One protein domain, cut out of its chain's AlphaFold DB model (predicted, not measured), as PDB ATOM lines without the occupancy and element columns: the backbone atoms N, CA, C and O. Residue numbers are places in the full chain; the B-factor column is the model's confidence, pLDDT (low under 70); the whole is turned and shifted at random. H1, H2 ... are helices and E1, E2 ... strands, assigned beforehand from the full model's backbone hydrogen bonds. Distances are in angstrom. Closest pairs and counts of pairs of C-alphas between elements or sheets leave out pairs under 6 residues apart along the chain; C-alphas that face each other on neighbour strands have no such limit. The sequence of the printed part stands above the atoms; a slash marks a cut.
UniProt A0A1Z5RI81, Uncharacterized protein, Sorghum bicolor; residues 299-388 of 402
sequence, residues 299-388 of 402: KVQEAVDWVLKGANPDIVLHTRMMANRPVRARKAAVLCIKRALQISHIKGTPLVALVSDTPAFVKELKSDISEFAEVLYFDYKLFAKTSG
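What this domain is: This is residues 299 to 388 of the 402 residues of an uncharacterized protein of Sorghum bicolor (UniProt A0A1Z5RI81). A small sheet of three parallel strands has two helices packed over one face, the long H2 on the E1 side and H3 beside it. Two short helices, H1 and H4, sit near each other at the end of the longest axis away from H2; H1 only grazes the sheet with residues 304 to 308, and H4 is not on it. The printed part has 90 residues, with four named helices and three named strands in the order H1 E1 H2 E2 H3 E3 H4; the sheet's order is E1 E2 E3, and the class is mixed, helices and strands. The whole is compact, with a radius of gyration of the C-alphas of 13.5 A and spans of 40 by 32 by 19 A.

How they stand to each other: Look first at the inner strand E2, residues 351 to 356, with edge strands E1, residues 315 to 319, and E3, residues 374 to 377. E1 and E2 are parallel at 14 degrees, with N 317 and O 353 within hydrogen-bond range at 2.8 A. E2 and E3 are parallel at 29 degrees, with N 354 and O 376 within range at 2.8 A. H2, residues 327 to 343, is on the sheet over E1 at a height of 10.3 A; it runs along the strands, at 20 degrees to E1 on the local plane. H3, residues 359 to 369, is on the same face at a height of 8.5 A, over E2 and only just not over E3, on which 2 of its C-alphas fall. With E1, H2 and E2, and then E2, H3 and E3, you meet two strand-helix-strand units, each a pair of parallel neighbour strands with a helix between, with right-handed crossovers; H2 and H3 on one face of the sheet make two layers. H2 touches H3 with residues 330 to 334 alone, the same way at a steep tilt of 47 degrees; the closest C-alphas are those of Arg 330 and Leu 365, 6.3 A apart. H1, residues 299 to 308, only grazes the sheet, with residues 304 to 308. H4, residues 380 to 386, is not on the sheet; it is close to but not clearly touching H1, about perpendicular at 88 degrees, with the closest C-alphas, of Ala 303 and Phe 383, 7.4 A apart. In H1, H2, H3 and H4 every O i to N i+4 pair is within hydrogen-bond range.

Where its parts are: Find C-alpha 299 at (261.276, 351.821, 401.167), where H1 begins its 14.3 A. H2 runs 24.5 A from C-alpha 327 at (241.835, 340.740, 375.904), H3 15.2 A and E2 16.6 A. H4 ends at C-alpha 386, at (268.860, 351.516, 390.122).

The domain as a whole: The C-alphas farthest apart, of Ile 343 and Gly 388, are 41.9 A apart. The printed part has no cut and no long link. The mean pLDDT of the printed part is 91.7, and residue 388 is under 70.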
ATOM      1  N   LYS A 299     261.161 352.639 402.384       89.75
ATOM      2  CA  LYS A 299     261.276 351.821 401.167       89.75
ATOM      3  C   LYS A 299     260.079 351.994 400.233       89.75
ATOM      4  O   LYS A 299     260.249 352.083 399.022       89.75
ATOM      5  N   VAL A 300     258.866 352.029 400.791       92.06
ATOM      6  CA  VAL A 300     257.645 352.251 400.004       92.06
ATOM      7  C   VAL A 300     257.623 353.676 399.461       92.06
ATOM      8  O   VAL A 300     257.318 353.867 398.288       92.06
ATOM      9  N   GLN A 301     257.998 354.659 400.281       92.00
ATOM     10  CA  GLN A 301     258.105 356.055 399.863       92.00
ATOM     11  C   GLN A 301     259.113 356.217 398.716       92.00
ATOM     12  O   GLN A 301     258.771 356.802 397.695       92.00
ATOM     13  N   GLU A 302     260.303 355.617 398.823       92.19
ATOM     14  CA  GLU A 302     261.315 355.626 397.758       92.19
ATOM     15  C   GLU A 302     260.785 355.010 396.456       92.19
ATOM     16  O   GLU A 302     260.974 355.579 395.383       92.19
ATOM     17  N   ALA A 303     260.086 353.874 396.534       92.25
ATOM     18  CA  ALA A 303     259.499 353.234 395.359       92.25
ATOM     19  C   ALA A 303     258.437 354.124 394.689       92.25
ATOM     20  O   ALA A 303     258.415 354.237 393.462       92.25
ATOM     21  N   VAL A 304     257.578 354.778 395.477       92.19
ATOM     22  CA  VAL A 304     256.565 355.715 394.969       92.19
ATOM     23  C   VAL A 304     257.229 356.934 394.327       92.19
ATOM     24  O   VAL A 304     256.901 357.275 393.191       92.19
ATOM     25  N   ASP A 305     258.200 357.546 395.003       92.56
ATOM     26  CA  ASP A 305     258.916 358.723 394.507       92.56
ATOM     27  C   ASP A 305     259.722 358.406 393.242       92.56
ATOM     28  O   ASP A 305     259.784 359.224 392.323       92.56
ATOM     29  N   TRP A 306     260.279 357.197 393.141       93.75
ATOM     30  CA  TRP A 306     260.985 356.731 391.951       93.75
ATOM     31  C   TRP A 306     260.066 356.610 390.727       93.75
ATOM     32  O   TRP A 306     260.477 356.960 389.616       93.75
ATOM     33  N   VAL A 307     258.825 356.140 390.919       93.31
ATOM     34  CA  VAL A 307     257.826 356.049 389.838       93.31
ATOM     35  C   VAL A 307     257.313 357.429 389.457       93.31
ATOM     36  O   VAL A 307     257.261 357.752 388.271       93.31
ATOM     37  N   LEU A 308     256.911 358.226 390.448       92.50
ATOM     38  CA  LEU A 308     256.233 359.494 390.206       92.50
ATOM     39  C   LEU A 308     257.203 360.592 389.777       92.50
ATOM     40  O   LEU A 308     256.846 361.404 388.934       92.50
ATOM     41  N   LYS A 309     258.417 360.648 390.335       91.06
ATOM     42  CA  LYS A 309     259.395 361.730 390.099       91.06
ATOM     43  C   LYS A 309     258.789 363.132 390.273       91.06
ATOM     44  O   LYS A 309     259.120 364.058 389.538       91.06
ATOM     45  N   GLY A 310     257.868 363.273 391.228       89.50
ATOM     46  CA  GLY A 310     257.113 364.506 391.478       89.50
ATOM     47  C   GLY A 310     255.934 364.757 390.529       89.50
ATOM     48  O   GLY A 310     255.257 365.773 390.675       89.50
ATOM     49  N   ALA A 311     255.662 363.861 389.579       92.50
ATOM     50  CA  ALA A 311     254.510 363.955 388.691       92.50
ATOM     51  C   ALA A 311     253.203 363.581 389.407       92.50
ATOM     52  O   ALA A 311     253.182 362.747 390.314       92.50
ATOM     53  N   ASN A 312     252.103 364.181 388.951       91.06
ATOM     54  CA  ASN A 312     250.755 363.914 389.438       91.06
ATOM     55  C   ASN A 312     249.914 363.317 388.295       91.06
ATOM     56  O   ASN A 312     249.578 364.056 387.372       91.06
ATOM     57  N   PRO A 313     249.619 362.005 388.307       94.19
ATOM     58  CA  PRO A 313     248.838 361.364 387.250       94.19
ATOM     59  C   PRO A 313     247.419 361.936 387.150       94.19
ATOM     60  O   PRO A 313     246.752 362.110 388.168       94.19
ATOM     61  N   ASP A 314     246.929 362.137 385.927       93.88
ATOM     62  CA  ASP A 314     245.540 362.531 385.663       93.88
ATOM     63  C   ASP A 314     244.573 361.369 385.915       93.88
ATOM     64  O   ASP A 314     243.449 361.559 386.379       93.88
ATOM     65  N   ILE A 315     245.011 360.145 385.599       94.06
ATOM     66  CA  ILE A 315     244.239 358.913 385.773       94.06
ATOM     67  C   ILE A 315     245.120 357.852 386.430       94.06
ATOM     68  O   ILE A 315     246.266 357.637 386.037       94.06
ATOM     69  N   VAL A 316     244.554 357.125 387.392       94.50
ATOM     70  CA  VAL A 316     245.158 355.915 387.958       94.50
ATOM     71  C   VAL A 316     244.277 354.728 387.599       94.50
ATOM     72  O   VAL A 316     243.104 354.688 387.962       94.50
ATOM     73  N   LEU A 317     244.845 353.739 386.912       95.06
ATOM     74  CA  LEU A 317     244.184 352.467 386.667       95.06
ATOM     75  C   LEU A 317     244.807 351.388 387.550       95.06
ATOM     76  O   LEU A 317     245.953 350.981 387.348       95.06
ATOM     77  N   HIS A 318     244.010 350.881 388.483       94.31
ATOM     78  CA  HIS A 318     244.335 349.696 389.260       94.31
ATOM     79  C   HIS A 318     243.619 348.470 388.685       94.31
ATOM     80  O   HIS A 318     242.409 348.488 388.470       94.31
ATOM     81  N   THR A 319     244.364 347.393 388.447       92.81
ATOM     82  CA  THR A 319     243.838 346.131 387.918       92.81
ATOM     83  C   THR A 319     244.258 344.968 388.811       92.81
ATOM     84  O   THR A 319     245.435 344.806 389.119       92.81
ATOM     85  N   ARG A 320     243.296 344.135 389.206       91.88
ATOM     86  CA  ARG A 320     243.538 342.850 389.874       91.88
ATOM     87  C   ARG A 320     243.166 341.747 388.894       91.88
ATOM     88  O   ARG A 320     241.984 341.457 388.733       91.88
ATOM     89  N   MET A 321     244.142 341.201 388.177       91.12
ATOM     90  CA  MET A 321     243.910 340.197 387.135       91.12
ATOM     91  C   MET A 321     244.202 338.767 387.596       91.12
ATOM     92  O   MET A 321     243.831 337.828 386.893       91.12
ATOM     93  N   MET A 322     244.821 338.575 388.765       88.12
ATOM     94  CA  MET A 322     245.179 337.264 389.321       88.12
ATOM     95  C   MET A 322     245.943 336.413 388.295       88.12
ATOM     96  O   MET A 322     245.532 335.309 387.950       88.12
ATOM     97  N   ALA A 323     247.002 336.993 387.719       86.00
ATOM     98  CA  ALA A 323     247.822 336.427 386.645       86.00
ATOM     99  C   ALA A 323     247.117 336.192 385.289       86.00
ATOM    100  O   ALA A 323     247.755 335.734 384.336       86.00
ATOM    101  N   ASN A 324     245.840 336.554 385.141       88.38
ATOM    102  CA  ASN A 324     245.130 336.450 383.867       88.38
ATOM    103  C   ASN A 324     245.440 337.629 382.934       88.38
ATOM    104  O   ASN A 324     245.810 338.723 383.357       88.38
ATOM    105  N   ARG A 325     245.255 337.417 381.624       89.12
ATOM    106  CA  ARG A 325     245.446 338.453 380.588       89.12
ATOM    107  C   ARG A 325     244.273 338.519 379.605       89.12
ATOM    108  O   ARG A 325     244.448 338.300 378.406       89.12
ATOM    109  N   PRO A 326     243.044 338.771 380.084       92.12
ATOM    110  CA  PRO A 326     241.883 338.773 379.213       92.12
ATOM    111  C   PRO A 326     241.904 339.982 378.270       92.12
ATOM    112  O   PRO A 326     241.847 341.136 378.699       92.12
ATOM    113  N   VAL A 327     241.889 339.711 376.961       92.81
ATOM    114  CA  VAL A 327     241.835 340.740 375.904       92.81
ATOM    115  C   VAL A 327     240.639 341.677 376.095       92.81
ATOM    116  O   VAL A 327     240.751 342.883 375.878       92.81
ATOM    117  N   ARG A 328     239.494 341.146 376.544       93.88
ATOM    118  CA  ARG A 328     238.290 341.944 376.818       93.88
ATOM    119  C   ARG A 328     238.529 342.985 377.915       93.88
ATOM    120  O   ARG A 328     238.143 344.133 377.722       93.88
ATOM    121  N   ALA A 329     239.184 342.617 379.019       92.50
ATOM    122  CA  ALA A 329     239.472 343.565 380.097       92.50
ATOM    123  C   ALA A 329     240.479 344.627 379.649       92.50
ATOM    124  O   ALA A 329     240.304 345.798 379.966       92.50
ATOM    125  N   ARG A 330     241.482 344.240 378.846       93.94
ATOM    126  CA  ARG A 330     242.443 345.177 378.248       93.94
ATOM    127  C   ARG A 330     241.739 346.249 377.415       93.94
ATOM    128  O   ARG A 330     241.912 347.438 377.660       93.94
ATOM    129  N   LYS A 331     240.877 345.824 376.482       94.94
ATOM    130  CA  LYS A 331     240.080 346.732 375.638       94.94
ATOM    131  C   LYS A 331     239.157 347.625 376.470       94.94
ATOM    132  O   LYS A 331     239.079 348.822 376.210       94.94
ATOM    133  N   ALA A 332     238.489 347.054 377.473       94.88
ATOM    134  CA  ALA A 332     237.609 347.802 378.366       94.88
ATOM    135  C   ALA A 332     238.374 348.867 379.168       94.88
ATOM    136  O   ALA A 332     237.918 350.003 379.247       94.88
ATOM    137  N   ALA A 333     239.554 348.535 379.697       95.31
ATOM    138  CA  ALA A 333     240.400 349.470 380.432       95.31
ATOM    139  C   ALA A 333     240.840 350.654 379.557       95.31
ATOM    140  O   ALA A 333     240.690 351.804 379.966       95.31
ATOM    141  N   VAL A 334     241.307 350.394 378.331       96.06
ATOM    142  CA  VAL A 334     241.705 351.452 377.383       96.06
ATOM    143  C   VAL A 334     240.526 352.365 377.041       96.06
ATOM    144  O   VAL A 334     240.663 353.588 377.069       96.06
ATOM    145  N   LEU A 335     239.357 351.788 376.744       95.94
ATOM    146  CA  LEU A 335     238.155 352.560 376.433       95.94
ATOM    147  C   LEU A 335     237.700 353.406 377.632       95.94
ATOM    148  O   LEU A 335     237.362 354.575 377.460       95.94
ATOM    149  N   CYS A 336     237.737 352.830 378.837       95.00
ATOM    150  CA  CYS A 336     237.387 353.513 380.079       95.00
ATOM    151  C   CYS A 336     238.293 354.725 380.322       95.00
ATOM    152  O   CYS A 336     237.789 355.817 380.568       95.00
ATOM    153  N   ILE A 337     239.612 354.577 380.150       94.88
ATOM    154  CA  ILE A 337     240.560 355.694 380.282       94.88
ATOM    155  C   ILE A 337     240.249 356.783 379.252       94.88
ATOM    156  O   ILE A 337     240.120 357.947 379.623       94.88
ATOM    157  N   LYS A 338     240.071 356.426 377.971       93.75
ATOM    158  CA  LYS A 338     239.725 357.405 376.924       93.75
ATOM    159  C   LYS A 338     238.455 358.178 377.280       93.75
ATOM    160  O   LYS A 338     238.417 359.396 377.128       93.75
ATOM    161  N   ARG A 339     237.431 357.486 377.787       92.75
ATOM    162  CA  ARG A 339     236.175 358.116 378.199       92.75
ATOM    163  C   ARG A 339     236.355 359.013 379.425       92.75
ATOM    164  O   ARG A 339     235.845 360.128 379.417       92.75
ATOM    165  N   ALA A 340     237.101 358.571 380.434       90.94
ATOM    166  CA  ALA A 340     237.390 359.364 381.628       90.94
ATOM    167  C   ALA A 340     238.139 360.659 381.276       90.94
ATOM    168  O   ALA A 340     237.755 361.731 381.728       90.94
ATOM    169  N   LEU A 341     239.140 360.584 380.396       90.25
ATOM    170  CA  LEU A 341     239.884 361.753 379.918       90.25
ATOM    171  C   LEU A 341     238.995 362.759 379.176       90.25
ATOM    172  O   LEU A 341     239.134 363.966 379.375       90.25
ATOM    173  N   GLN A 342     238.065 362.267 378.349       88.44
ATOM    174  CA  GLN A 342     237.088 363.110 377.652       88.44
ATOM    175  C   GLN A 342     236.166 363.848 378.628       88.44
ATOM    176  O   GLN A 342     235.951 365.046 378.462       88.44
ATOM    177  N   ILE A 343     235.639 363.142 379.634       87.81
ATOM    178  CA  ILE A 343     234.734 363.709 380.646       87.81
ATOM    179  C   ILE A 343     235.470 364.725 381.529       87.81
ATOM    180  O   ILE A 343     234.928 365.780 381.839       87.81
ATOM    181  N   SER A 344     236.720 364.440 381.892       83.50
ATOM    182  CA  SER A 344     237.533 365.310 382.748       83.50
ATOM    183  C   SER A 344     238.129 366.521 382.021       83.50
ATOM    184  O   SER A 344     238.816 367.323 382.649       83.50
ATOM    185  N   HIS A 345     237.896 366.670 380.710       87.56
ATOM    186  CA  HIS A 345     238.416 367.769 379.887       87.56
ATOM    187  C   HIS A 345     239.931 368.007 380.042       87.56
ATOM    188  O   HIS A 345     240.396 369.152 380.002       87.56
ATOM    189  N   ILE A 346     240.707 366.929 380.219       86.06
ATOM    190  CA  ILE A 346     242.163 367.006 380.393       86.06
ATOM    191  C   ILE A 346     242.788 367.618 379.137       86.06
ATOM    192  O   ILE A 346     242.525 367.184 378.014       86.06
ATOM    193  N   LYS A 347     243.603 368.661 379.328       83.00
ATOM    194  CA  LYS A 347     244.314 369.362 378.253       83.00
ATOM    195  C   LYS A 347     245.757 368.872 378.178       83.00
ATOM    196  O   LYS A 347     246.401 368.714 379.206       83.00
ATOM    197  N   GLY A 348     246.282 368.746 376.962       88.69
ATOM    198  CA  GLY A 348     247.650 368.278 376.728       88.69
ATOM    199  C   GLY A 348     247.752 366.756 376.706       88.69
ATOM    200  O   GLY A 348     246.746 366.070 376.529       88.69
ATOM    201  N   THR A 349     248.975 366.242 376.835       92.56
ATOM    202  CA  THR A 349     249.237 364.800 376.906       92.56
ATOM    203  C   THR A 349     248.877 364.297 378.303       92.56
ATOM    204  O   THR A 349     249.528 364.715 379.259       92.56
ATOM    205  N   PRO A 350     247.873 363.418 378.447       95.75
ATOM    206  CA  PRO A 350     247.481 362.916 379.754       95.75
ATOM    207  C   PRO A 350     248.547 362.006 380.352       95.75
ATOM    208  O   PRO A 350     249.213 361.265 379.626       95.75
ATOM    209  N   LEU A 351     248.641 361.996 381.676       96.38
ATOM    210  CA  LEU A 351     249.513 361.116 382.436       96.38
ATOM    211  C   LEU A 351     248.695 360.028 383.138       96.38
ATOM    212  O   LEU A 351     247.837 360.308 383.975       96.38
ATOM    213  N   VAL A 352     248.976 358.767 382.823       96.81
ATOM    214  CA  VAL A 352     248.260 357.602 383.352       96.81
ATOM    215  C   VAL A 352     249.195 356.759 384.212       96.81
ATOM    216  O   VAL A 352     250.212 356.265 383.733       96.81
ATOM    217  N   ALA A 353     248.835 356.527 385.473       96.44
ATOM    218  CA  ALA A 353     249.523 355.561 386.324       96.44
ATOM    219  C   ALA A 353     248.844 354.188 386.258       96.44
ATOM    220  O   ALA A 353     247.634 354.070 386.452       96.44
ATOM    221  N   LEU A 354     249.630 353.140 386.018       95.69
ATOM    222  CA  LEU A 354     249.177 351.754 385.972       95.69
ATOM    223  C   LEU A 354     249.661 350.982 387.193       95.69
ATOM    224  O   LEU A 354     250.862 350.892 387.459       95.69
ATOM    225  N   VAL A 355     248.715 350.354 387.886       93.81
ATOM    226  CA  VAL A 355     248.969 349.451 389.008       93.81
ATOM    227  C   VAL A 355     248.313 348.112 388.701       93.81
ATOM    228  O   VAL A 355     247.123 348.037 388.387       93.81
ATOM    229  N   SER A 356     249.091 347.035 388.757       92.38
ATOM    230  CA  SER A 356     248.576 345.689 388.541       92.38
ATOM    231  C   SER A 356     249.349 344.666 389.350       92.38
ATOM    232  O   SER A 356     250.567 344.763 389.483       92.38
ATOM    233  N   ASP A 357     248.631 343.646 389.794       90.44
ATOM    234  CA  ASP A 357     249.184 342.390 390.298       90.44
ATOM    235  C   ASP A 357     249.834 341.523 389.203       90.44
ATOM    236  O   ASP A 357     250.508 340.541 389.502       90.44
ATOM    237  N   THR A 358     249.631 341.864 387.925       91.25
ATOM    238  CA  THR A 358     250.018 341.038 386.778       91.25
ATOM    239  C   THR A 358     250.960 341.818 385.851       91.25
ATOM    240  O   THR A 358     250.515 342.468 384.901       91.25
ATOM    241  N   PRO A 359     252.294 341.739 386.048       88.62
ATOM    242  CA  PRO A 359     253.265 342.555 385.308       88.62
ATOM    243  C   PRO A 359     253.215 342.395 383.784       88.62
ATOM    244  O   PRO A 359     253.484 343.339 383.040       88.62
ATOM    245  N   ALA A 360     252.873 341.202 383.290       88.50
ATOM    246  CA  ALA A 360     252.723 340.964 381.857       88.50
ATOM    247  C   ALA A 360     251.541 341.748 381.261       88.50
ATOM    248  O   ALA A 360     251.657 342.257 380.149       88.50
ATOM    249  N   PHE A 361     250.450 341.897 382.017       91.56
ATOM    250  CA  PHE A 361     249.280 342.669 381.607       91.56
ATOM    251  C   PHE A 361     249.598 344.170 381.531       91.56
ATOM    252  O   PHE A 361     249.207 344.832 380.572       91.56
ATOM    253  N   VAL A 362     250.402 344.687 382.472       91.75
ATOM    254  CA  VAL A 362     250.880 346.085 382.451       91.75
ATOM    255  C   VAL A 362     251.630 346.402 381.163       91.75
ATOM    256  O   VAL A 362     251.416 347.462 380.588       91.75
ATOM    257  N   LYS A 363     252.486 345.494 380.679       90.56
ATOM    258  CA  LYS A 363     253.257 345.722 379.444       90.56
ATOM    259  C   LYS A 363     252.362 345.875 378.220       90.56
ATOM    260  O   LYS A 363     252.593 346.766 377.409       90.56
ATOM    261  N   GLU A 364     251.353 345.018 378.096       91.62
ATOM    262  CA  GLU A 364     250.395 345.085 376.989       91.62
ATOM    263  C   GLU A 364     249.563 346.359 377.066       91.62
ATOM    264  O   GLU A 364     249.435 347.082 376.085       91.62
ATOM    265  N   LEU A 365     249.038 346.657 378.253       94.31
ATOM    266  CA  LEU A 365     248.192 347.819 378.456       94.31
ATOM    267  C   LEU A 365     248.966 349.130 378.274       94.31
ATOM    268  O   LEU A 365     248.454 350.067 377.672       94.31
ATOM    269  N   LYS A 366     250.224 349.176 378.727       94.88
ATOM    270  CA  LYS A 366     251.134 350.291 378.472       94.88
ATOM    271  C   LYS A 366     251.277 350.545 376.973       94.88
ATOM    272  O   LYS A 366     251.227 351.705 376.582       94.88
ATOM    273  N   SER A 367     251.454 349.503 376.155       93.44
ATOM    274  CA  SER A 367     251.573 349.653 374.698       93.44
ATOM    275  C   SER A 367     250.339 350.328 374.106       93.44
ATOM    276  O   SER A 367     250.483 351.308 373.386       93.44
ATOM    277  N   ASP A 368     249.144 349.850 374.465       95.25
ATOM    278  CA  ASP A 368     247.880 350.391 373.953       95.25
ATOM    279  C   ASP A 368     247.616 351.833 374.451       95.25
ATOM    280  O   ASP A 368     247.065 352.659 373.727       95.25
ATOM    281  N   ILE A 369     247.989 352.160 375.696       96.69
ATOM    282  CA  ILE A 369     247.767 353.498 376.282       96.69
ATOM    283  C   ILE A 369     248.783 354.523 375.766       96.69
ATOM    284  O   ILE A 369     248.430 355.687 375.575       96.69
ATOM    285  N   SER A 370     250.017 354.093 375.482       96.31
ATOM    286  CA  SER A 370     251.087 354.973 374.982       96.31
ATOM    287  C   SER A 370     250.759 355.612 373.626       96.31
ATOM    288  O   SER A 370     251.421 356.562 373.224       96.31
ATOM    289  N   GLU A 371     249.727 355.126 372.928       94.81
ATOM    290  CA  GLU A 371     249.196 355.745 371.711       94.81
ATOM    291  C   GLU A 371     248.555 357.122 371.957       94.81
ATOM    292  O   GLU A 371     248.429 357.909 371.021       94.81
ATOM    293  N   PHE A 372     248.108 357.414 373.184       94.81
ATOM    294  CA  PHE A 372     247.362 358.642 373.488       94.81
ATOM    295  C   PHE A 372     247.659 359.269 374.861       94.81
ATOM    296  O   PHE A 372     247.092 360.317 375.165       94.81
ATOM    297  N   ALA A 373     248.507 358.658 375.691       96.62
ATOM    298  CA  ALA A 373     248.881 359.174 377.008       96.62
ATOM    299  C   ALA A 373     250.288 358.716 377.425       96.62
ATOM    300  O   ALA A 373     250.772 357.670 376.996       96.62
ATOM    301  N   GLU A 374     250.933 359.473 378.309       96.69
ATOM    302  CA  GLU A 374     252.145 359.033 378.996       96.69
ATOM    303  C   GLU A 374     251.798 358.037 380.102       96.69
ATOM    304  O   GLU A 374     250.778 358.165 380.778       96.69
ATOM    305  N   VAL A 375     252.650 357.027 380.299       96.31
ATOM    306  CA  VAL A 375     252.369 355.924 381.225       96.31
ATOM    307  C   VAL A 375     253.445 355.805 382.295       96.31
ATOM    308  O   VAL A 375     254.600 355.485 382.000       96.31
ATOM    309  N   LEU A 376     253.027 355.951 383.550       95.56
ATOM    310  CA  LEU A 376     253.809 355.606 384.731       95.56
ATOM    311  C   LEU A 376     253.416 354.217 385.225       95.56
ATOM    312  O   LEU A 376     252.240 353.871 385.292       95.56
ATOM    313  N   TYR A 377     254.398 353.408 385.593       94.25
ATOM    314  CA  TYR A 377     254.169 352.129 386.257       94.25
ATOM    315  C   TYR A 377     255.402 351.758 387.075       94.25
ATOM    316  O   TYR A 377     256.516 352.204 386.783       94.25
ATOM    317  N   PHE A 378     255.212 350.920 388.089       91.62
ATOM    318  CA  PHE A 378     256.326 350.409 388.876       91.62
ATOM    319  C   PHE A 378     257.007 349.236 388.163       91.62
ATOM    320  O   PHE A 378     256.434 348.153 388.028       91.62
ATOM    321  N   ASP A 379     258.246 349.443 387.715       89.56
ATOM    322  CA  ASP A 379     259.111 348.381 387.201       89.56
ATOM    323  C   ASP A 379     260.089 347.939 388.289       89.56
ATOM    324  O   ASP A 379     261.163 348.517 388.453       89.56
ATOM    325  N   TYR A 380     259.720 346.892 389.027       86.00
ATOM    326  CA  TYR A 380     260.537 346.382 390.128       86.00
ATOM    327  C   TYR A 380     261.968 346.020 389.702       86.00
ATOM    328  O   TYR A 380     262.912 346.265 390.448       86.00
ATOM    329  N   LYS A 381     262.162 345.462 388.498       87.31
ATOM    330  CA  LYS A 381     263.501 345.058 388.038       87.31
ATOM    331  C   LYS A 381     264.380 346.275 387.797       87.31
ATOM    332  O   LYS A 381     265.563 346.256 388.137       87.31
ATOM    333  N   LEU A 382     263.808 347.320 387.201       89.06
ATOM    334  CA  LEU A 382     264.527 348.565 386.971       89.06
ATOM    335  C   LEU A 382     264.786 349.308 388.286       89.06
ATOM    336  O   LEU A 382     265.904 349.773 388.495       89.06
ATOM    337  N   PHE A 383     263.796 349.361 389.180       89.44
ATOM    338  CA  PHE A 383     263.942 349.929 390.518       89.44
ATOM    339  C   PHE A 383     265.071 349.239 391.292       89.44
ATOM    340  O   PHE A 383     266.031 349.900 391.674       89.44
ATOM    341  N   ALA A 384     265.040 347.906 391.410       87.44
ATOM    342  CA  ALA A 384     266.054 347.144 392.141       87.44
ATOM    343  C   ALA A 384     267.474 347.384 391.601       87.44
ATOM    344  O   ALA A 384     268.401 347.634 392.369       87.44
ATOM    345  N   LYS A 385     267.635 347.402 390.268       87.81
ATOM    346  CA  LYS A 385     268.920 347.700 389.621       87.81
ATOM    347  C   LYS A 385     269.416 349.120 389.919       87.81
ATOM    348  O   LYS A 385     270.618 349.321 390.058       87.81
ATOM    349  N   THR A 386     268.511 350.095 389.965       84.56
ATOM    350  CA  THR A 386     268.860 351.516 390.122       84.56
ATOM    351  C   THR A 386     269.133 351.876 391.582       84.56
ATOM    352  O   THR A 386     270.050 352.643 391.853       84.56
ATOM    353  N   SER A 387     268.395 351.273 392.516       78.06
ATOM    354  CA  SER A 387     268.555 351.470 393.962       78.06
ATOM    355  C   SER A 387     269.661 350.603 394.582       78.06
ATOM    356  O   SER A 387     269.864 350.645 395.791       78.06
ATOM    357  N   GLY A 388     270.377 349.795 393.789       69.69
ATOM    358  CA  GLY A 388     271.441 348.921 394.299       69.69
ATOM    359  C   GLY A 388     270.937 347.795 395.211       69.69
ATOM    360  O   GLY A 388     271.714 347.239 395.982       69.69
TER     361      GLY A 388